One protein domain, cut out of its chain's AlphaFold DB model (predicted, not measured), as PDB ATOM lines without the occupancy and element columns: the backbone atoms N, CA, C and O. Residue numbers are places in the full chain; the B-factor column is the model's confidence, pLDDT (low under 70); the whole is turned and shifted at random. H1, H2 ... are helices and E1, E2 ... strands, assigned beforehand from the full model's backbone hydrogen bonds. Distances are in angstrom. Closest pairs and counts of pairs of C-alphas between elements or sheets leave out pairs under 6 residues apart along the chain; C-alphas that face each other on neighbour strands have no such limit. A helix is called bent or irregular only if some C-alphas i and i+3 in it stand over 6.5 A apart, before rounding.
ATOM      1  N   GLY A  93     108.042  31.384  95.801       84.81
ATOM      2  CA  GLY A  93     108.141  32.005  94.477       84.81
ATOM      3  C   GLY A  93     107.996  33.528  94.483       84.81
ATOM      4  O   GLY A  93     108.186  34.157  93.446       84.81
ATOM      5  N   GLY A  94     107.688  34.131  95.635       87.31
ATOM      6  CA  GLY A  94     107.467  35.570  95.747       87.31
ATOM      7  C   GLY A  94     106.165  36.034  95.093       87.31
ATOM      8  O   GLY A  94     105.272  35.240  94.788       87.31
ATOM      9  N   ALA A  95     106.042  37.351  94.932       89.88
ATOM     10  CA  ALA A  95     104.877  37.983  94.329       89.88
ATOM     11  C   ALA A  95     104.886  37.802  92.803       89.88
ATOM     12  O   ALA A  95     105.835  38.193  92.128       89.88
ATOM     13  N   VAL A  96     103.806  37.239  92.262       90.25
ATOM     14  CA  VAL A  96     103.595  37.029  90.827       90.25
ATOM     15  C   VAL A  96     102.378  37.829  90.380       90.25
ATOM     16  O   VAL A  96     101.328  37.779  91.020       90.25
ATOM     17  N   LEU A  97     102.523  38.585  89.289       91.06
ATOM     18  CA  LEU A  97     101.451  39.405  88.725       91.06
ATOM     19  C   LEU A  97     100.280  38.544  88.240       91.06
ATOM     20  O   LEU A  97     100.476  37.440  87.723       91.06
ATOM     21  N   LEU A  98      99.062  39.083  88.327       91.69
ATOM     22  CA  LEU A  98      97.867  38.412  87.807       91.69
ATOM     23  C   LEU A  98      97.964  38.097  86.302       91.69
ATOM     24  O   LEU A  98      97.549  37.012  85.900       91.69
ATOM     25  N   SER A  99      98.575  38.968  85.484       87.94
ATOM     26  CA  SER A  99      98.833  38.701  84.052       87.94
ATOM     27  C   SER A  99      99.674  37.449  83.850       87.94
ATOM     28  O   SER A  99      99.400  36.643  82.965       87.94
ATOM     29  N   THR A 100     100.704  37.266  84.676       90.25
ATOM     30  CA  THR A 100     101.574  36.092  84.603       90.25
ATOM     31  C   THR A 100     100.819  34.824  84.991       90.25
ATOM     32  O   THR A 100     100.990  33.796  84.340       90.25
ATOM     33  N   LEU A 101      99.959  34.882  86.013       91.44
ATOM     34  CA  LEU A 101      99.111  33.745  86.384       91.44
ATOM     35  C   LEU A 101      98.096  33.408  85.286       91.44
ATOM     36  O   LEU A 101      97.896  32.227  84.999       91.44
ATOM     37  N   LEU A 102      97.498  34.418  84.645       92.38
ATOM     38  CA  LEU A 102      96.593  34.229  83.512       92.38
ATOM     39  C   LEU A 102      97.319  33.567  82.332       92.38
ATOM     40  O   LEU A 102      96.857  32.544  81.832       92.38
ATOM     41  N   ALA A 103      98.490  34.085  81.949       91.00
ATOM     42  CA  ALA A 103      99.297  33.550  80.850       91.00
ATOM     43  C   ALA A 103      99.758  32.101  81.087       91.00
ATOM     44  O   ALA A 103      99.921  31.336  80.141       91.00
ATOM     45  N   ARG A 104      99.944  31.704  82.352       90.94
ATOM     46  CA  ARG A 104     100.272  30.323  82.745       90.94
ATOM     47  C   ARG A 104      99.047  29.406  82.854       90.94
ATOM     48  O   ARG A 104      99.210  28.243  83.210       90.94
ATOM     49  N   GLY A 105      97.832  29.912  82.627       91.69
ATOM     50  CA  GLY A 105      96.596  29.150  82.826       91.69
ATOM     51  C   GLY A 105      96.333  28.783  84.292       91.69
ATOM     52  O   GLY A 105      95.640  27.811  84.574       91.69
ATOM     53  N   GLN A 106      96.900  29.533  85.243       92.44
ATOM     54  CA  GLN A 106      96.787  29.245  86.677       92.44
ATOM     55  C   GLN A 106      95.560  29.892  87.325       92.44
ATOM     56  O   GLN A 106      95.309  29.647  88.503       92.44
ATOM     57  N   ILE A 107      94.781  30.690  86.591       94.69
ATOM     58  CA  ILE A 107      93.531  31.282  87.081       94.69
ATOM     59  C   ILE A 107      92.361  30.354  86.761       94.69
ATOM     60  O   ILE A 107      92.021  30.129  85.601       94.69
ATOM     61  N   VAL A 108      91.736  29.849  87.822       95.44
ATOM     62  CA  VAL A 108      90.608  28.912  87.788       95.44
ATOM     63  C   VAL A 108      89.272  29.653  87.678       95.44
ATOM     64  O   VAL A 108      88.367  29.174  87.005       95.44
ATOM     65  N   ALA A 109      89.137  30.817  88.323       96.62
ATOM     66  CA  ALA A 109      87.947  31.669  88.232       96.62
ATOM     67  C   ALA A 109      88.303  33.153  88.418       96.62
ATOM     68  O   ALA A 109      89.250  33.470  89.143       96.62
ATOM     69  N   GLY A 110      87.526  34.051  87.800       94.75
ATOM     70  CA  GLY A 110      87.778  35.497  87.815       94.75
ATOM     71  C   GLY A 110      88.816  35.946  86.781       94.75
ATOM     72  O   GLY A 110      89.591  36.865  87.042       94.75
ATOM     73  N   GLN A 111      88.881  35.268  85.631       94.31
ATOM     74  CA  GLN A 111      89.831  35.561  84.550       94.31
ATOM     75  C   GLN A 111      89.602  36.959  83.960       94.31
ATOM     76  O   GLN A 111      90.563  37.643  83.624       94.31
ATOM     77  N   GLU A 112      88.350  37.417  83.933       93.50
ATOM     78  CA  GLU A 112      87.943  38.754  83.503       93.50
ATOM     79  C   GLU A 112      88.598  39.882  84.316       93.50
ATOM     80  O   GLU A 112      88.792  40.981  83.808       93.50
ATOM     81  N   TYR A 113      88.988  39.610  85.563       92.81
ATOM     82  CA  TYR A 113      89.677  40.569  86.428       92.81
ATOM     83  C   TYR A 113      91.200  40.559  86.234       92.81
ATOM     84  O   TYR A 113      91.893  41.473  86.679       92.81
ATOM     85  N   ALA A 114      91.728  39.519  85.588       90.81
ATOM     86  CA  ALA A 114      93.148  39.348  85.299       90.81
ATOM     87  C   ALA A 114      93.504  39.611  83.824       90.81
ATOM     88  O   ALA A 114      94.673  39.545  83.442       90.81
ATOM     89  N   ASP A 115      92.518  39.914  82.988       89.19
ATOM     90  CA  ASP A 115      92.711  40.256  81.585       89.19
ATOM     91  C   ASP A 115      92.675  41.777  81.411       89.19
ATOM     92  O   ASP A 115      91.623  42.395  81.567       89.19
ATOM     93  N   SER A 116      93.813  42.388  81.059       84.81
ATOM     94  CA  SER A 116      93.912  43.842  80.838       84.81
ATOM     95  C   SER A 116      93.046  44.347  79.685       84.81
ATOM     96  O   SER A 116      92.798  45.544  79.600       84.81
ATOM     97  N   SER A 117      92.620  43.469  78.772       86.25
ATOM     98  CA  SER A 117      91.706  43.843  77.689       86.25
ATOM     99  C   SER A 117      90.248  43.925  78.151       86.25
ATOM    100  O   SER A 117      89.412  44.512  77.465       86.25
ATOM    101  N   ASN A 118      89.937  43.375  79.328       90.38
ATOM    102  CA  ASN A 118      88.599  43.381  79.887       90.38
ATOM    103  C   ASN A 118      88.393  44.610  80.796       90.38
ATOM    104  O   ASN A 118      89.148  44.782  81.760       90.38
ATOM    105  N   PRO A 119      87.346  45.431  80.571       88.81
ATOM    106  CA  PRO A 119      87.023  46.575  81.426       88.81
ATOM    107  C   PRO A 119      86.816  46.226  82.907       88.81
ATOM    108  O   PRO A 119      86.990  47.084  83.768       88.81
ATOM    109  N   ALA A 120      86.474  44.974  83.230       91.06
ATOM    110  CA  ALA A 120      86.326  44.510  84.608       91.06
ATOM    111  C   ALA A 120      87.651  44.499  85.401       91.06
ATOM    112  O   ALA A 120      87.612  44.490  86.631       91.06
ATOM    113  N   SER A 121      88.809  44.516  84.728       92.06
ATOM    114  CA  SER A 121      90.144  44.551  85.352       92.06
ATOM    115  C   SER A 121      90.647  45.966  85.684       92.06
ATOM    116  O   SER A 121      91.777  46.124  86.163       92.06
ATOM    117  N   LEU A 122      89.827  46.990  85.422       91.56
ATOM    118  CA  LEU A 122      90.158  48.390  85.657       91.56
ATOM    119  C   LEU A 122      90.506  48.634  87.129       91.56
ATOM    120  O   LEU A 122      89.784  48.242  88.048       91.56
ATOM    121  N   VAL A 123      91.601  49.356  87.341       91.44
ATOM    122  CA  VAL A 123      91.980  49.922  88.633       91.44
ATOM    123  C   VAL A 123      92.361  51.375  88.405       91.44
ATOM    124  O   VAL A 123      93.365  51.674  87.761       91.44
ATOM    125  N   VAL A 124      91.567  52.304  88.924       90.62
ATOM    126  CA  VAL A 124      91.833  53.729  88.722       90.62
ATOM    127  C   VAL A 124      92.921  54.167  89.697       90.62
ATOM    128  O   VAL A 124      92.766  54.057  90.914       90.62
ATOM    129  N   ASN A 125      94.037  54.674  89.173       90.62
ATOM    130  CA  ASN A 125      94.989  55.404  89.996       90.62
ATOM    131  C   ASN A 125      94.430  56.792  90.268       90.62
ATOM    132  O   ASN A 125      94.092  57.502  89.331       90.62
ATOM    133  N   ILE A 126      94.333  57.163  91.539       89.31
ATOM    134  CA  ILE A 126      93.840  58.476  91.974       89.31
ATOM    135  C   ILE A 126      94.944  59.244  92.717       89.31
ATOM    136  O   ILE A 126      94.879  60.461  92.868       89.31
ATOM    137  N   GLY A 127      95.998  58.546  93.158       87.88
ATOM    138  CA  GLY A 127      97.026  59.110  94.021       87.88
ATOM    139  C   GLY A 127      96.502  59.503  95.406       87.88
ATOM    140  O   GLY A 127      95.469  59.029  95.883       87.88
ATOM    141  N   THR A 128      97.254  60.374  96.075       87.44
ATOM    142  CA  THR A 128      96.861  60.968  97.360       87.44
ATOM    143  C   THR A 128      96.315  62.379  97.146       87.44
ATOM    144  O   THR A 128      96.508  62.979  96.089       87.44
ATOM    145  N   ARG A 129      95.640  62.938  98.157       90.56
ATOM    146  CA  ARG A 129      95.243  64.353  98.159       90.56
ATOM    147  C   ARG A 129      96.456  65.241  98.443       90.56
ATOM    148  O   ARG A 129      96.626  65.724  99.558       90.56
ATOM    149  N   SER A 130      97.328  65.392  97.452       89.19
ATOM    150  CA  SER A 130      98.597  66.117  97.565       89.19
ATOM    151  C   SER A 130      98.515  67.569  97.096       89.19
ATOM    152  O   SER A 130      99.355  68.382  97.484       89.19
ATOM    153  N   GLN A 131      97.514  67.924  96.287       91.62
ATOM    154  CA  GLN A 131      97.361  69.288  95.795       91.62
ATOM    155  C   GLN A 131      96.691  70.153  96.858       91.62
ATOM    156  O   GLN A 131      95.627  69.818  97.366       91.62
ATOM    157  N   THR A 132      97.311  71.278  97.199       90.38
ATOM    158  CA  THR A 132      96.816  72.182  98.239       90.38
ATOM    159  C   THR A 132      96.173  73.416  97.615       90.38
ATOM    160  O   THR A 132      96.790  74.087  96.792       90.38
ATOM    161  N   LEU A 133      94.945  73.728  98.026       89.88
ATOM    162  CA  LEU A 133      94.183  74.899  97.598       89.88
ATOM    163  C   LEU A 133      93.921  75.828  98.782       89.88
ATOM    164  O   LEU A 133      93.646  75.371  99.890       89.88
ATOM    165  N   VAL A 134      93.960  77.135  98.534       86.88
ATOM    166  CA  VAL A 134      93.494  78.154  99.480       86.88
ATOM    167  C   VAL A 134      92.107  78.594  99.028       86.88
ATOM    168  O   VAL A 134      91.950  79.050  97.898       86.88
ATOM    169  N   VAL A 135      91.107  78.425  99.889       87.06
ATOM    170  CA  VAL A 135      89.707  78.769  99.601       87.06
ATOM    171  C   VAL A 135      89.169  79.731 100.654       87.06
ATOM    172  O   VAL A 135      89.609  79.703 101.807       87.06
ATOM    173  N   SER A 136      88.228  80.587 100.266       79.12
ATOM    174  CA  SER A 136      87.576  81.514 101.193       79.12
ATOM    175  C   SER A 136      86.633  80.771 102.135       79.12
ATOM    176  O   SER A 136      85.908  79.864 101.730       79.12
ATOM    177  N   ASP A 137      86.637  81.170 103.402       77.25
ATOM    178  CA  ASP A 137      85.736  80.670 104.426       77.25
ATOM    179  C   ASP A 137      84.488  81.566 104.500       77.25
ATOM    180  O   ASP A 137      84.582  82.700 104.974       77.25
ATOM    181  N   PRO A 138      83.309  81.089 104.065       68.31
ATOM    182  CA  PRO A 138      82.100  81.907 104.065       68.31
ATOM    183  C   PRO A 138      81.550  82.191 105.473       68.31
ATOM    184  O   PRO A 138      80.720  83.083 105.619       68.31
ATOM    185  N   ILE A 139      81.989  81.457 106.505       71.94
ATOM    186  CA  ILE A 139      81.539  81.636 107.895       71.94
ATOM    187  C   ILE A 139      82.403  82.681 108.605       71.94
ATOM    188  O   ILE A 139      81.880  83.527 109.326       71.94
ATOM    189  N   THR A 140      83.723  82.624 108.419       78.56
ATOM    190  CA  THR A 140      84.669  83.497 109.139       78.56
ATOM    191  C   THR A 140      85.162  84.686 108.314       78.56
ATOM    192  O   THR A 140      85.775  85.594 108.871       78.56
ATOM    193  N   GLY A 141      84.935  84.690 106.996       75.38
ATOM    194  CA  GLY A 141      85.490  85.679 106.067       75.38
ATOM    195  C   GLY A 141      87.002  85.542 105.831       75.38
ATOM    196  O   GLY A 141      87.574  86.345 105.095       75.38
ATOM    197  N   GLY A 142      87.654  84.550 106.452       82.50
ATOM    198  CA  GLY A 142      89.078  84.251 106.296       82.50
ATOM    199  C   GLY A 142      89.372  83.302 105.131       82.50
ATOM    200  O   GLY A 142      88.513  83.018 104.301       82.50
ATOM    201  N   THR A 143      90.595  82.775 105.075       84.56
ATOM    202  CA  THR A 143      90.970  81.701 104.147       84.56
ATOM    203  C   THR A 143      91.236  80.407 104.903       84.56
ATOM    204  O   THR A 143      91.667  80.409 106.056       84.56
ATOM    205  N   ARG A 144      90.986  79.280 104.243       86.69
ATOM    206  CA  ARG A 144      91.316  77.948 104.745       86.69
ATOM    207  C   ARG A 144      92.033  77.142 103.673       86.69
ATOM    208  O   ARG A 144      91.809  77.322 102.476       86.69
ATOM    209  N   THR A 145      92.895  76.241 104.115       89.38
ATOM    210  CA  THR A 145      93.675  75.370 103.239       89.38
ATOM    211  C   THR A 145      92.989  74.016 103.104       89.38
ATOM    212  O   THR A 145      92.628  73.395 104.101       89.38
ATOM    213  N   VAL A 146      92.807  73.550 101.870       91.44
ATOM    214  CA  VAL A 146      92.116  72.298 101.549       91.44
ATOM    215  C   VAL A 146      92.982  71.478 100.609       91.44
ATOM    216  O   VAL A 146      93.379  71.951  99.549       91.44
ATOM    217  N   SER A 147      93.265  70.232 100.979       93.94
ATOM    218  CA  SER A 147      93.942  69.292 100.083       93.94
ATOM    219  C   SER A 147      92.933  68.635  99.140       93.94
ATOM    220  O   SER A 147      91.899  68.170  99.608       93.94
ATOM    221  N   VAL A 148      93.226  68.527  97.852       95.38
ATOM    222  CA  VAL A 148      92.401  67.870  96.825       95.38
ATOM    223  C   VAL A 148      93.239  66.857  96.045       95.38
ATOM    224  O   VAL A 148      94.464  66.810  96.193       95.38
ATOM    225  N   TYR A 149      92.583  66.005  95.260       95.62
ATOM    226  CA  TYR A 149      93.277  65.090  94.361       95.62
ATOM    227  C   TYR A 149      93.963  65.863  93.242       95.62
ATOM    228  O   TYR A 149      93.365  66.751  92.638       95.62
ATOM    229  N   ASP A 150      95.211  65.498  92.974       94.81
ATOM    230  CA  ASP A 150      95.986  66.048  91.872       94.81
ATOM    231  C   ASP A 150      95.656  65.287  90.583       94.81
ATOM    232  O   ASP A 150      95.896  64.080  90.474       94.81
ATOM    233  N   ASN A 151      95.126  66.007  89.595       94.62
ATOM    234  CA  ASN A 151      94.756  65.453  88.297       94.62
ATOM    235  C   ASN A 151      95.929  64.798  87.555       94.62
ATOM    236  O   ASN A 151      95.689  63.884  86.768       94.62
ATOM    237  N   ALA A 152      97.180  65.189  87.822       92.00
ATOM    238  CA  ALA A 152      98.353  64.545  87.231       92.00
ATOM    239  C   ALA A 152      98.517  63.078  87.673       92.00
ATOM    240  O   ALA A 152      99.124  62.283  86.956       92.00
ATOM    241  N   ASN A 153      97.950  62.703  88.826       90.75
ATOM    242  CA  ASN A 153      97.998  61.338  89.347       90.75
ATOM    243  C   ASN A 153      96.803  60.481  88.909       90.75
ATOM    244  O   ASN A 153      96.857  59.257  89.047       90.75
ATOM    245  N   ILE A 154      95.736  61.102  88.392       92.94
ATOM    246  CA  ILE A 154      94.529  60.387  87.986       92.94
ATOM    247  C   ILE A 154      94.758  59.730  86.630       92.94
ATOM    248  O   ILE A 154      94.858  60.415  85.609       92.94
ATOM    249  N   ALA A 155      94.807  58.403  86.606       92.00
ATOM    250  CA  ALA A 155      95.027  57.630  85.393       92.00
ATOM    251  C   ALA A 155      94.325  56.273  85.456       92.00
ATOM    252  O   ALA A 155      94.258  55.639  86.512       92.00
ATOM    253  N   ASP A 156      93.865  55.804  84.299       89.62
ATOM    254  CA  ASP A 156      93.440  54.420  84.153       89.62
ATOM    255  C   ASP A 156      94.658  53.510  84.310       89.62
ATOM    256  O   ASP A 156      95.709  53.713  83.698       89.62
ATOM    257  N   SER A 157      94.514  52.506  85.163       85.69
ATOM    258  CA  SER A 157      95.448  51.399  85.274       85.69
ATOM    259  C   SER A 157      94.670  50.098  85.171       85.69
ATOM    260  O   SER A 157      93.449  50.058  85.305       85.69
ATOM    261  N   PHE A 158      95.387  49.015  84.928       79.50
ATOM    262  CA  PHE A 158      94.802  47.686  84.857       79.50
ATOM    263  C   PHE A 158      95.561  46.799  85.818       79.50
ATOM    264  O   PHE A 158      96.790  46.892  85.908       79.50
ATOM    265  N   ALA A 159      94.835  45.922  86.507       71.38
ATOM    266  CA  ALA A 159      95.380  45.054  87.549       71.38
ATOM    267  C   ALA A 159      96.578  44.198  87.096       71.38
ATOM    268  O   ALA A 159      97.276  43.614  87.922       71.38
ATOM    269  N   THR A 160      96.814  44.095  85.790       63.78
ATOM    270  CA  THR A 160      97.758  43.166  85.175       63.78
ATOM    271  C   THR A 160      98.843  43.846  84.331       63.78
ATOM    272  O   THR A 160      99.736  43.155  83.834       63.78
ATOM    273  N   GLY A 161      98.812  45.182  84.211       60.69
ATOM    274  CA  GLY A 161      99.852  45.975  83.545       60.69
ATOM    275  C   GLY A 161     101.103  46.172  84.409       60.69
ATOM    276  O   GLY A 161     101.127  45.769  85.566       60.69
ATOM    277  N   LEU A 162     102.149  46.808  83.875       53.56
ATOM    278  CA  LEU A 162     103.264  47.336  84.672       53.56
ATOM    279  C   LEU A 162     102.882  48.751  85.128       53.56
ATOM    280  O   LEU A 162     102.960  49.692  84.343       53.56
ATOM    281  N   GLY A 163     102.405  48.904  86.362       57.56
ATOM    282  CA  GLY A 163     101.923  50.187  86.866       57.56
ATOM    283  C   GLY A 163     101.827  50.237  88.387       57.56
ATOM    284  O   GLY A 163     102.073  49.260  89.085       57.56
ATOM    285  N   VAL A 164     101.453  51.405  88.906       55.06
ATOM    286  CA  VAL A 164     101.348  51.683  90.352       55.06
ATOM    287  C   VAL A 164     100.257  50.873  91.068       55.06
ATOM    288  O   VAL A 164     100.288  50.789  92.289       55.06
ATOM    289  N   ASN A 165      99.344  50.232  90.326       64.88
ATOM    290  CA  ASN A 165      98.206  49.481  90.866       64.88
ATOM    291  C   ASN A 165      98.100  48.039  90.336       64.88
ATOM    292  O   ASN A 165      97.013  47.464  90.284       64.88
ATOM    293  N   SER A 166      99.222  47.443  89.935       78.38
ATOM    294  CA  SER A 166      99.251  46.046  89.501       78.38
ATOM    295  C   SER A 166      99.048  45.103  90.686       78.38
ATOM    296  O   SER A 166      99.753  45.185  91.695       78.38
ATOM    297  N   TYR A 167      98.114  44.165  90.557       90.31
ATOM    298  CA  TYR A 167      97.881  43.143  91.565       90.31
ATOM    299  C   TYR A 167      98.801  41.949  91.376       90.31
ATOM    300  O   TYR A 167      99.044  41.456  90.271       90.31
ATOM    301  N   SER A 168      99.309  41.473  92.507       91.31
ATOM    302  CA  SER A 168     100.154  40.297  92.588       91.31
ATOM    303  C   SER A 168      99.689  39.374  93.702       91.31
ATOM    304  O   SER A 168      99.052  39.788  94.673       91.31
ATOM    305  N   ILE A 169     100.011  38.100  93.534       90.56
ATOM    306  CA  ILE A 169      99.734  37.030  94.479       90.56
ATOM    307  C   ILE A 169     101.061  36.377  94.828       90.56
ATOM    308  O   ILE A 169     101.864  36.084  93.942       90.56
ATOM    309  N   ILE A 170     101.291  36.122  96.114       88.44
ATOM    310  CA  ILE A 170     102.427  35.303  96.529       88.44
ATOM    311  C   ILE A 170     102.109  33.849  96.183       88.44
ATOM    312  O   ILE A 170     101.127  33.296  96.681       88.44
ATOM    313  N   THR A 171     102.931  33.246  95.328       89.38
ATOM    314  CA  THR A 171     102.785  31.847  94.905       89.38
ATOM    315  C   THR A 171     104.059  31.061  95.178       89.38
ATOM    316  O   THR A 171     105.148  31.612  95.354       89.38
ATOM    317  N   ASN A 172     103.919  29.746  95.228       91.69
ATOM    318  CA  ASN A 172     105.032  28.822  95.323       91.69
ATOM    319  C   ASN A 172     105.727  28.613  93.969       91.69
ATOM    320  O   ASN A 172     105.101  28.690  92.913       91.69
ATOM    321  N   THR A 173     107.028  28.326  94.011       91.69
ATOM    322  CA  THR A 173     107.829  27.945  92.837       91.69
ATOM    323  C   THR A 173     108.331  26.513  92.981       91.69
ATOM    324  O   THR A 173     108.433  26.018  94.105       91.69
ATOM    325  N   THR A 259      91.942  31.392  96.902       93.00
ATOM    326  CA  THR A 259      91.197  32.588  96.504       93.00
ATOM    327  C   THR A 259      91.840  33.822  97.120       93.00
ATOM    328  O   THR A 259      92.058  33.878  98.329       93.00
ATOM    329  N   ALA A 260      92.126  34.818  96.284       93.19
ATOM    330  CA  ALA A 260      92.580  36.140  96.694       93.19
ATOM    331  C   ALA A 260      91.524  37.185  96.315       93.19
ATOM    332  O   ALA A 260      90.876  37.061  95.277       93.19
ATOM    333  N   THR A 261      91.347  38.209  97.149       94.81
ATOM    334  CA  THR A 261      90.369  39.281  96.918       94.81
ATOM    335  C   THR A 261      91.087  40.604  96.694       94.81
ATOM    336  O   THR A 261      91.960  40.974  97.475       94.81
ATOM    337  N   PHE A 262      90.682  41.322  95.649       93.56
ATOM    338  CA  PHE A 262      91.233  42.615  95.249       93.56
ATOM    339  C   PHE A 262      90.118  43.635  95.005       93.56
ATOM    340  O   PHE A 262      88.956  43.255  94.869       93.56
ATOM    341  N   ALA A 263      90.460  44.923  94.951       92.50
ATOM    342  CA  ALA A 263      89.498  46.015  94.818       92.50
ATOM    343  C   ALA A 263      89.533  46.631  93.411       92.50
ATOM    344  O   ALA A 263      90.345  47.497  93.129       92.50
ATOM    345  N   PHE A 264      88.619  46.229  92.538       93.00
ATOM    346  CA  PHE A 264      88.555  46.751  91.170       93.00
ATOM    347  C   PHE A 264      87.703  48.009  91.102       93.00
ATOM    348  O   PHE A 264      86.745  48.149  91.864       93.00
ATOM    349  N   SER A 265      88.033  48.912  90.189       93.50
ATOM    350  CA  SER A 265      87.334  50.181  90.031       93.50
ATOM    351  C   SER A 265      86.265  50.107  88.945       93.50
ATOM    352  O   SER A 265      86.415  49.417  87.942       93.50
ATOM    353  N   ALA A 266      85.193  50.871  89.127       93.75
ATOM    354  CA  ALA A 266      84.191  51.123  88.104       93.75
ATOM    355  C   ALA A 266      83.812  52.603  88.120       93.75
ATOM    356  O   ALA A 266      83.534  53.165  89.183       93.75
ATOM    357  N   TYR A 267      83.785  53.223  86.946       96.12
ATOM    358  CA  TYR A 267      83.248  54.567  86.793       96.12
ATOM    359  C   TYR A 267      81.721  54.560  86.893       96.12
ATOM    360  O   TYR A 267      81.067  53.615  86.451       96.12
ATOM    361  N   SER A 268      81.150  55.607  87.482       95.56
ATOM    362  CA  SER A 268      79.712  55.655  87.781       95.56
ATOM    363  C   SER A 268      78.825  55.928  86.561       95.56
ATOM    364  O   SER A 268      77.604  55.835  86.671       95.56
ATOM    365  N   GLY A 269      79.399  56.280  85.408       96.25
ATOM    366  CA  GLY A 269      78.637  56.733  84.249       96.25
ATOM    367  C   GLY A 269      78.014  58.102  84.509       96.25
ATOM    368  O   GLY A 269      78.677  59.006  85.020       96.25
ATOM    369  N   THR A 270      76.745  58.272  84.142       97.56
ATOM    370  CA  THR A 270      76.024  59.539  84.319       97.56
ATOM    371  C   THR A 270      75.395  59.642  85.707       97.56
ATOM    372  O   THR A 270      74.651  58.755  86.120       97.56
ATOM    373  N   PHE A 271      75.638  60.751  86.407       97.19
ATOM    374  CA  PHE A 271      75.052  61.048  87.714       97.19
ATOM    375  C   PHE A 271      74.790  62.553  87.894       97.19
ATOM    376  O   PHE A 271      75.402  63.398  87.246       97.19
ATOM    377  N   THR A 272      73.881  62.895  88.807       97.38
ATOM    378  CA  THR A 272      73.537  64.290  89.132       97.38
ATOM    379  C   THR A 272      74.401  64.813  90.276       97.38
ATOM    380  O   THR A 272      74.312  64.251  91.361       97.38
ATOM    381  N   ALA A 273      75.205  65.862  90.101       95.62
ATOM    382  CA  ALA A 273      76.047  66.453  91.149       95.62
ATOM    383  C   ALA A 273      75.233  67.170  92.252       95.62
ATOM    384  O   ALA A 273      74.004  67.213  92.221       95.62
ATOM    385  N   PHE A 274      75.910  67.687  93.281       94.69
ATOM    386  CA  PHE A 274      75.268  68.354  94.426       94.69
ATOM    387  C   PHE A 274      74.563  69.673  94.068       94.69
ATOM    388  O   PHE A 274      73.662  70.085  94.791       94.69
ATOM    389  N   ASP A 275      74.955  70.325  92.971       94.00
ATOM    390  CA  ASP A 275      74.330  71.545  92.445       94.00
ATOM    391  C   ASP A 275      73.213  71.247  91.423       94.00
ATOM    392  O   ASP A 275      72.677  72.164  90.804       94.00
ATOM    393  N   GLY A 276      72.845  69.972  91.250       95.69
ATOM    394  CA  GLY A 276      71.795  69.533  90.332       95.69
ATOM    395  C   GLY A 276      72.240  69.378  88.874       95.69
ATOM    396  O   GLY A 276      71.432  68.950  88.049       95.69
ATOM    397  N   SER A 277      73.499  69.679  88.537       96.25
ATOM    398  CA  SER A 277      74.030  69.454  87.189       96.25
ATOM    399  C   SER A 277      74.185  67.957  86.885       96.25
ATOM    400  O   SER A 277      74.348  67.129  87.781       96.25
ATOM    401  N   SER A 278      74.150  67.591  85.603       97.38
ATOM    402  CA  SER A 278      74.440  66.227  85.149       97.38
ATOM    403  C   SER A 278      75.898  66.116  84.707       97.38
ATOM    404  O   SER A 278      76.371  66.959  83.945       97.38
ATOM    405  N   HIS A 279      76.595  65.072  85.156       97.94
ATOM    406  CA  HIS A 279      77.966  64.755  84.761       97.94
ATOM    407  C   HIS A 279      78.067  63.293  84.331       97.94
ATOM    408  O   HIS A 279      77.430  62.427  84.926       97.94
ATOM    409  N   THR A 280      78.902  63.015  83.331       98.00
ATOM    410  CA  THR A 280      79.247  61.654  82.906       98.00
ATOM    411  C   THR A 280      80.721  61.414  83.178       98.00
ATOM    412  O   THR A 280      81.558  62.222  82.784       98.00
ATOM    413  N   VAL A 281      81.018  60.315  83.871       98.00
ATOM    414  CA  VAL A 281      82.380  59.831  84.089       98.00
ATOM    415  C   VAL A 281      82.444  58.363  83.690       98.00
ATOM    416  O   VAL A 281      81.755  57.528  84.269       98.00
ATOM    417  N   SER A 282      83.262  58.066  82.687       96.25
ATOM    418  CA  SER A 282      83.450  56.744  82.078       96.25
ATOM    419  C   SER A 282      84.922  56.385  81.838       96.25
ATOM    420  O   SER A 282      85.229  55.251  81.478       96.25
ATOM    421  N   ASN A 283      85.832  57.341  82.040       95.00
ATOM    422  CA  ASN A 283      87.273  57.198  81.852       95.00
ATOM    423  C   ASN A 283      88.035  58.208  82.732       95.00
ATOM    424  O   ASN A 283      87.443  59.137  83.294       95.00
ATOM    425  N   ALA A 284      89.361  58.064  82.820       94.75
ATOM    426  CA  ALA A 284      90.176  58.930  83.673       94.75
ATOM    427  C   ALA A 284      90.150  60.411  83.257       94.75
ATOM    428  O   ALA A 284      90.272  61.286  84.111       94.75
ATOM    429  N   ALA A 285      89.989  60.720  81.965       96.94
ATOM    430  CA  ALA A 285      89.927  62.106  81.502       96.94
ATOM    431  C   ALA A 285      88.656  62.809  81.995       96.94
ATOM    432  O   ALA A 285      88.724  63.941  82.469       96.94
ATOM    433  N   GLU A 286      87.522  62.116  81.959       98.00
ATOM    434  CA  GLU A 286      86.260  62.616  82.504       98.00
ATOM    435  C   GLU A 286      86.294  62.715  84.032       98.00
ATOM    436  O   GLU A 286      85.759  63.671  84.592       98.00
ATOM    437  N   LEU A 287      86.984  61.797  84.721       97.81
ATOM    438  CA  LEU A 287      87.186  61.909  86.168       97.81
ATOM    439  C   LEU A 287      88.022  63.149  86.525       97.81
ATOM    440  O   LEU A 287      87.680  63.858  87.470       97.81
ATOM    441  N   ARG A 288      89.074  63.451  85.750       97.81
ATOM    442  CA  ARG A 288      89.862  64.689  85.902       97.81
ATOM    443  C   ARG A 288      89.008  65.933  85.670       97.81
ATOM    444  O   ARG A 288      89.041  66.843  86.492       97.81
ATOM    445  N   ALA A 289      88.191  65.939  84.615       98.12
ATOM    446  CA  ALA A 289      87.281  67.046  84.327       98.12
ATOM    447  C   ALA A 289      86.243  67.253  85.446       98.12
ATOM    448  O   ALA A 289      85.954  68.385  85.834       98.12
ATOM    449  N   TYR A 290      85.707  66.169  86.014       98.31
ATOM    450  CA  TYR A 290      84.817  66.257  87.172       98.31
ATOM    451  C   TYR A 290      85.550  66.763  88.425       98.31
ATOM    452  O   TYR A 290      84.996  67.569  89.171       98.31
ATOM    453  N   ASN A 291      86.807  66.366  88.641       97.62
ATOM    454  CA  ASN A 291      87.620  66.911  89.727       97.62
ATOM    455  C   ASN A 291      87.874  68.418  89.564       97.62
ATOM    456  O   ASN A 291      87.714  69.158  90.530       97.62
ATOM    457  N   ASP A 292      88.190  68.885  88.351       97.69
ATOM    458  CA  ASP A 292      88.354  70.316  88.053       97.69
ATOM    459  C   ASP A 292      87.066  71.096  88.353       97.69
ATOM    460  O   ASP A 292      87.100  72.168  88.961       97.69
ATOM    461  N   PHE A 293      85.909  70.523  88.005       97.94
ATOM    462  CA  PHE A 293      84.611  71.067  88.392       97.94
ATOM    463  C   PHE A 293      84.473  71.175  89.921       97.94
ATOM    464  O   PHE A 293      84.176  72.262  90.419       97.94
ATOM    465  N   LEU A 294      84.750  70.111  90.686       97.25
ATOM    466  CA  LEU A 294      84.679  70.150  92.155       97.25
ATOM    467  C   LEU A 294      85.638  71.187  92.757       97.25
ATOM    468  O   LEU A 294      85.258  71.925  93.666       97.25
ATOM    469  N   VAL A 295      86.860  71.273  92.231       96.06
ATOM    470  CA  VAL A 295      87.868  72.261  92.631       96.06
ATOM    471  C   VAL A 295      87.379  73.684  92.367       96.06
ATOM    472  O   VAL A 295      87.473  74.531  93.257       96.06
ATOM    473  N   SER A 296      86.782  73.947  91.202       95.31
ATOM    474  CA  SER A 296      86.222  75.269  90.895       95.31
ATOM    475  C   SER A 296      85.105  75.657  91.874       95.31
ATOM    476  O   SER A 296      85.061  76.792  92.347       95.31
ATOM    477  N   ARG A 297      84.252  74.700  92.266       94.94
ATOM    478  CA  ARG A 297      83.169  74.918  93.237       94.94
ATOM    479  C   ARG A 297      83.679  75.134  94.662       94.94
ATOM    480  O   ARG A 297      83.052  75.871  95.418       94.94
ATOM    481  N   LEU A 298      84.815  74.535  95.031       93.81
ATOM    482  CA  LEU A 298      85.500  74.835  96.294       93.81
ATOM    483  C   LEU A 298      86.038  76.269  96.308       93.81
ATOM    484  O   LEU A 298      85.875  76.979  97.297       93.81
ATOM    485  N   GLN A 299      86.651  76.714  95.209       91.12
ATOM    486  CA  GLN A 299      87.224  78.059  95.096       91.12
ATOM    487  C   GLN A 299      86.154  79.159  95.125       91.12
ATOM    488  O   GLN A 299      86.390  80.220  95.698       91.12
ATOM    489  N   THR A 300      84.972  78.901  94.559       90.31
ATOM    490  CA  THR A 300      83.834  79.835  94.592       90.31
ATOM    491  C   THR A 300      82.997  79.744  95.872       90.31
ATOM    492  O   THR A 300      82.014  80.471  96.003       90.31
ATOM    493  N   GLY A 301      83.349  78.861  96.816       89.00
ATOM    494  CA  GLY A 301      82.609  78.663  98.068       89.00
ATOM    495  C   GLY A 301      81.248  77.973  97.904       89.00
ATOM    496  O   GLY A 301      80.443  77.983  98.831       89.00
ATOM    497  N   GLN A 302      80.976  77.379  96.738       91.00
ATOM    498  CA  GLN A 302      79.729  76.666  96.436       91.00
ATOM    499  C   GLN A 302      79.743  75.207  96.915       91.00
ATOM    500  O   GLN A 302      78.683  74.612  97.094       91.00
ATOM    501  N   LEU A 303      80.931  74.631  97.118       92.88
ATOM    502  CA  LEU A 303      81.124  73.313  97.714       92.88
ATOM    503  C   LEU A 303      81.786  73.467  99.084       92.88
ATOM    504  O   LEU A 303      82.829  74.105  99.202       92.88
ATOM    505  N   ASP A 304      81.209  72.846 100.112       90.69
ATOM    506  CA  ASP A 304      81.870  72.721 101.411       90.69
ATOM    507  C   ASP A 304      83.097  71.795 101.279       90.69
ATOM    508  O   ASP A 304      82.947  70.650 100.836       90.69
ATOM    509  N   PRO A 305      84.302  72.227 101.695       91.25
ATOM    510  CA  PRO A 305      85.487  71.375 101.763       91.25
ATOM    511  C   PRO A 305      85.284  70.028 102.458       91.25
ATOM    512  O   PRO A 305      85.891  69.041 102.038       91.25
ATOM    513  N   ALA A 306      84.417  69.946 103.474       91.12
ATOM    514  CA  ALA A 306      84.109  68.677 104.139       91.12
ATOM    515  C   ALA A 306      83.360  67.687 103.222       91.12
ATOM    516  O   ALA A 306      83.450  66.474 103.411       91.12
ATOM    517  N   SER A 307      82.664  68.190 102.198       94.38
ATOM    518  CA  SER A 307      81.895  67.399 101.231       94.38
ATOM    519  C   SER A 307      82.691  67.000  99.985       94.38
ATOM    520  O   SER A 307      82.223  66.167  99.214       94.38
ATOM    521  N   TYR A 308      83.891  67.548  99.770       95.19
ATOM    522  CA  TYR A 308      84.686  67.275  98.564       95.19
ATOM    523  C   TYR A 308      84.901  65.773  98.323       95.19
ATOM    524  O   TYR A 308      84.627  65.270  97.239       95.19
ATOM    525  N   GLU A 309      85.327  65.044  99.357       94.00
ATOM    526  CA  GLU A 309      85.626  63.613  99.264       94.00
ATOM    527  C   GLU A 309      84.392  62.785  98.886       94.00
ATOM    528  O   GLU A 309      84.457  61.908  98.022       94.00
ATOM    529  N   SER A 310      83.253  63.063  99.529       95.12
ATOM    530  CA  SER A 310      82.018  62.331  99.264       95.12
ATOM    531  C   SER A 310      81.475  62.643  97.875       95.12
ATOM    532  O   SER A 310      80.981  61.727  97.228       95.12
ATOM    533  N   GLN A 311      81.625  63.881  97.379       96.25
ATOM    534  CA  GLN A 311      81.252  64.253  96.010       96.25
ATOM    535  C   GLN A 311      82.188  63.657  94.958       96.25
ATOM    536  O   GLN A 311      81.707  63.201  93.919       96.25
ATOM    537  N   PHE A 312      83.497  63.609  95.219       96.19
ATOM    538  CA  PHE A 312      84.473  62.978  94.330       96.19
ATOM    539  C   PHE A 312      84.191  61.476  94.175       96.19
ATOM    540  O   PHE A 312      84.113  60.963  93.059       96.19
ATOM    541  N   LYS A 313      83.902  60.781  95.283       94.38
ATOM    542  CA  LYS A 313      83.521  59.355  95.307       94.38
ATOM    543  C   LYS A 313      82.178  59.025  94.644       94.38
ATOM    544  O   LYS A 313      81.796  57.862  94.606       94.38
ATOM    545  N   ARG A 314      81.450  60.006  94.104       95.50
ATOM    546  CA  ARG A 314      80.256  59.742  93.281       95.50
ATOM    547  C   ARG A 314      80.607  59.365  91.851       95.50
ATOM    548  O   ARG A 314      79.799  58.713  91.203       95.50
ATOM    549  N   ALA A 315      81.789  59.749  91.376       96.19
ATOM    550  CA  ALA A 315      82.226  59.537  90.000       96.19
ATOM    551  C   ALA A 315      82.851  58.158  89.743       96.19
ATOM    552  O   ALA A 315      82.961  57.737  88.591       96.19
ATOM    553  N   TYR A 316      83.253  57.448  90.797       93.62
ATOM    554  CA  TYR A 316      83.783  56.094  90.694       93.62
ATOM    555  C   TYR A 316      83.510  55.305  91.978       93.62
ATOM    556  O   TYR A 316      83.300  55.873  93.050       93.62
ATOM    557  N   SER A 317      83.565  53.983  91.880       92.19
ATOM    558  CA  SER A 317      83.443  53.062  93.006       92.19
ATOM    559  C   SER A 317      84.522  51.988  92.942       92.19
ATOM    560  O   SER A 317      85.033  51.680  91.867       92.19
ATOM    561  N   ASN A 318      84.848  51.399  94.093       92.19
ATOM    562  CA  ASN A 318      85.685  50.207  94.169       92.19
ATOM    563  C   ASN A 318      84.838  49.030  94.641       92.19
ATOM    564  O   ASN A 318      84.115  49.137  95.631       92.19
ATOM    565  N   THR A 319      84.957  47.900  93.954       91.81
ATOM    566  CA  THR A 319      84.265  46.667  94.301       91.81
ATOM    567  C   THR A 319      85.266  45.550  94.541       91.81
ATOM    568  O   THR A 319      86.114  45.255  93.698       91.81
ATOM    569  N   SER A 320      85.133  44.887  95.688       94.81
ATOM    570  CA  SER A 320      85.918  43.698  95.994       94.81
ATOM    571  C   SER A 320      85.516  42.542  95.079       94.81
ATOM    572  O   SER A 320      84.349  42.142  95.048       94.81
ATOM    573  N   ARG A 321      86.484  41.987  94.351       94.75
ATOM    574  CA  ARG A 321      86.321  40.792  93.517       94.75
ATOM    575  C   ARG A 321      87.356  39.755  93.895       94.75
ATOM    576  O   ARG A 321      88.475  40.082  94.288       94.75
ATOM    577  N   SER A 322      86.955  38.502  93.776       95.62
ATOM    578  CA  SER A 322      87.787  37.363  94.124       95.62
ATOM    579  C   SER A 322      88.303  36.684  92.866       95.62
ATOM    580  O   SER A 322      87.547  36.466  91.922       95.62
ATOM    581  N   ILE A 323      89.580  36.326  92.887       95.56
ATOM    582  CA  ILE A 323      90.244  35.530  91.862       95.56
ATOM    583  C   ILE A 323      90.657  34.220  92.507       95.56
ATOM    584  O   ILE A 323      91.329  34.205  93.543       95.56
ATOM    585  N   THR A 324      90.257  33.119  91.883       96.06
ATOM    586  CA  THR A 324      90.636  31.778  92.312       96.06
ATOM    587  C   THR A 324      91.755  31.277  91.416       96.06
ATOM    588  O   THR A 324      91.631  31.295  90.193       96.06
ATOM    589  N   TYR A 325      92.849  30.823  92.018       94.00
ATOM    590  CA  TYR A 325      94.069  30.443  91.321       94.00
ATOM    591  C   TYR A 325      94.645  29.136  91.861       94.00
ATOM    592  O   TYR A 325      94.430  28.758  93.012       94.00
ATOM    593  N   THR A 326      95.410  28.456  91.019       93.25
ATOM    594  CA  THR A 326      96.261  27.336  91.411       93.25
ATOM    595  C   THR A 326      97.589  27.876  91.935       93.25
ATOM    596  O   THR A 326      98.301  28.579  91.222       93.25
ATOM    597  N   ASN A 327      97.930  27.531  93.173       91.38
ATOM    598  CA  ASN A 327      99.204  27.841  93.807       91.38
ATOM    599  C   ASN A 327     100.265  26.785  93.460       91.38
ATOM    600  O   ASN A 327      99.963  25.593  93.457       91.38
TER     601      ASN A 327
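What this domain is: This is residues 93 to 173 and 259 to 327 of the 436 residues of the protein "ESPR domain-containing protein" of Pseudomonas nicosulfuronedens (UniProt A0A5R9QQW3). A rod built of slender strand ribbons: in one half a long ribbon of E8 and E11, with little E2 at its end and the short pair E1 and E7 nearby, and in the other half a helical hairpin, H2 and H3, with the strand hairpin E4 and E5 on one side of H2 and the strand hairpin E9 and E10 on the other. The short pair E3 and E6 lies in the middle, with E3 beside E8. The 150 printed residues hold, in order, E1 H1 E2 E3 E4 E5 E6 E7 E8 E9 E10 H2 H3 E11, of mixed class; the largest sheet runs E2, E11, E8, and this sheet and the four two-stranded ones are antiparallel. The whole is loose, with a radius of gyration of the C-alphas of 18.9 A and spans of 63 by 29 by 21 A.

Where its parts are: E1, residues 93 to 97, begins at C-alpha 93 (108.141, 32.005, 94.477). H1 is residues 98 to 103, E2 107 to 109, E3 122 to 125, E4 131 to 136, 16.6 A long, E5 143 to 148, 15.7 A, E6 155 to 158 and E7 168 to 172. After the cut come E8, 259 to 267, 25.3 A, E9, 269 to 272, E10, 278 to 281, H2, 284 to 299, 22.5 A, and H3, 305 to 312, 11.3 A. H3 is irregular: C-alphas 306 and 309 are 7.2 A apart. E11, 316 to 326, spans 31.4 A and ends at C-alpha 326 (96.261, 27.336, 91.411).

How they stand to each other: E11 pairs with E8 over residues 316 to 324, N 262 and O 321 at 2.9 A, and with E2 over 324 to 325, N 108 and O 324 at 2.8 A. H1 only grazes this sheet. E1 and E7 pair through N 96 and O 169, 2.8 A. The closest C-alphas of E3 and E8, Val 123 and Ser 265, are 4.9 A apart; E3 pairs with E6, N 123 and O 157 at 2.8 A. E8 runs on into E9 at 58 degrees. In the hairpin E9 and E10, N 271 and O 279 are 2.9 A apart; the closest C-alphas of E10 and H2 are Val 281 and Leu 287, 5.6 A. H2 and H3 touch, closest at C-alphas Leu 298 and Pro 305, 6.5 A, a shallow tilt of 19 degrees, opposite ways. In the hairpin E4 and E5, N 133 and O 146 are 2.8 A apart; the closest C-alphas of E4 and H2 are Val 135 and Gln 299, 5.2 A. H1 and H2 have each O i to N i+4 pair within hydrogen-bond range, H3 2 of 4.

The domain as a whole: The farthest C-alphas, Gly 141 and Thr 173, are 63.3 A apart. Residues 174 to 258 are not printed; C-alphas 173 and 259 are 17.7 A apart. The link E2 to E3 is long. The mean pLDDT of the printed part is 90.4; residues 138 and 160 to 165 are under 70.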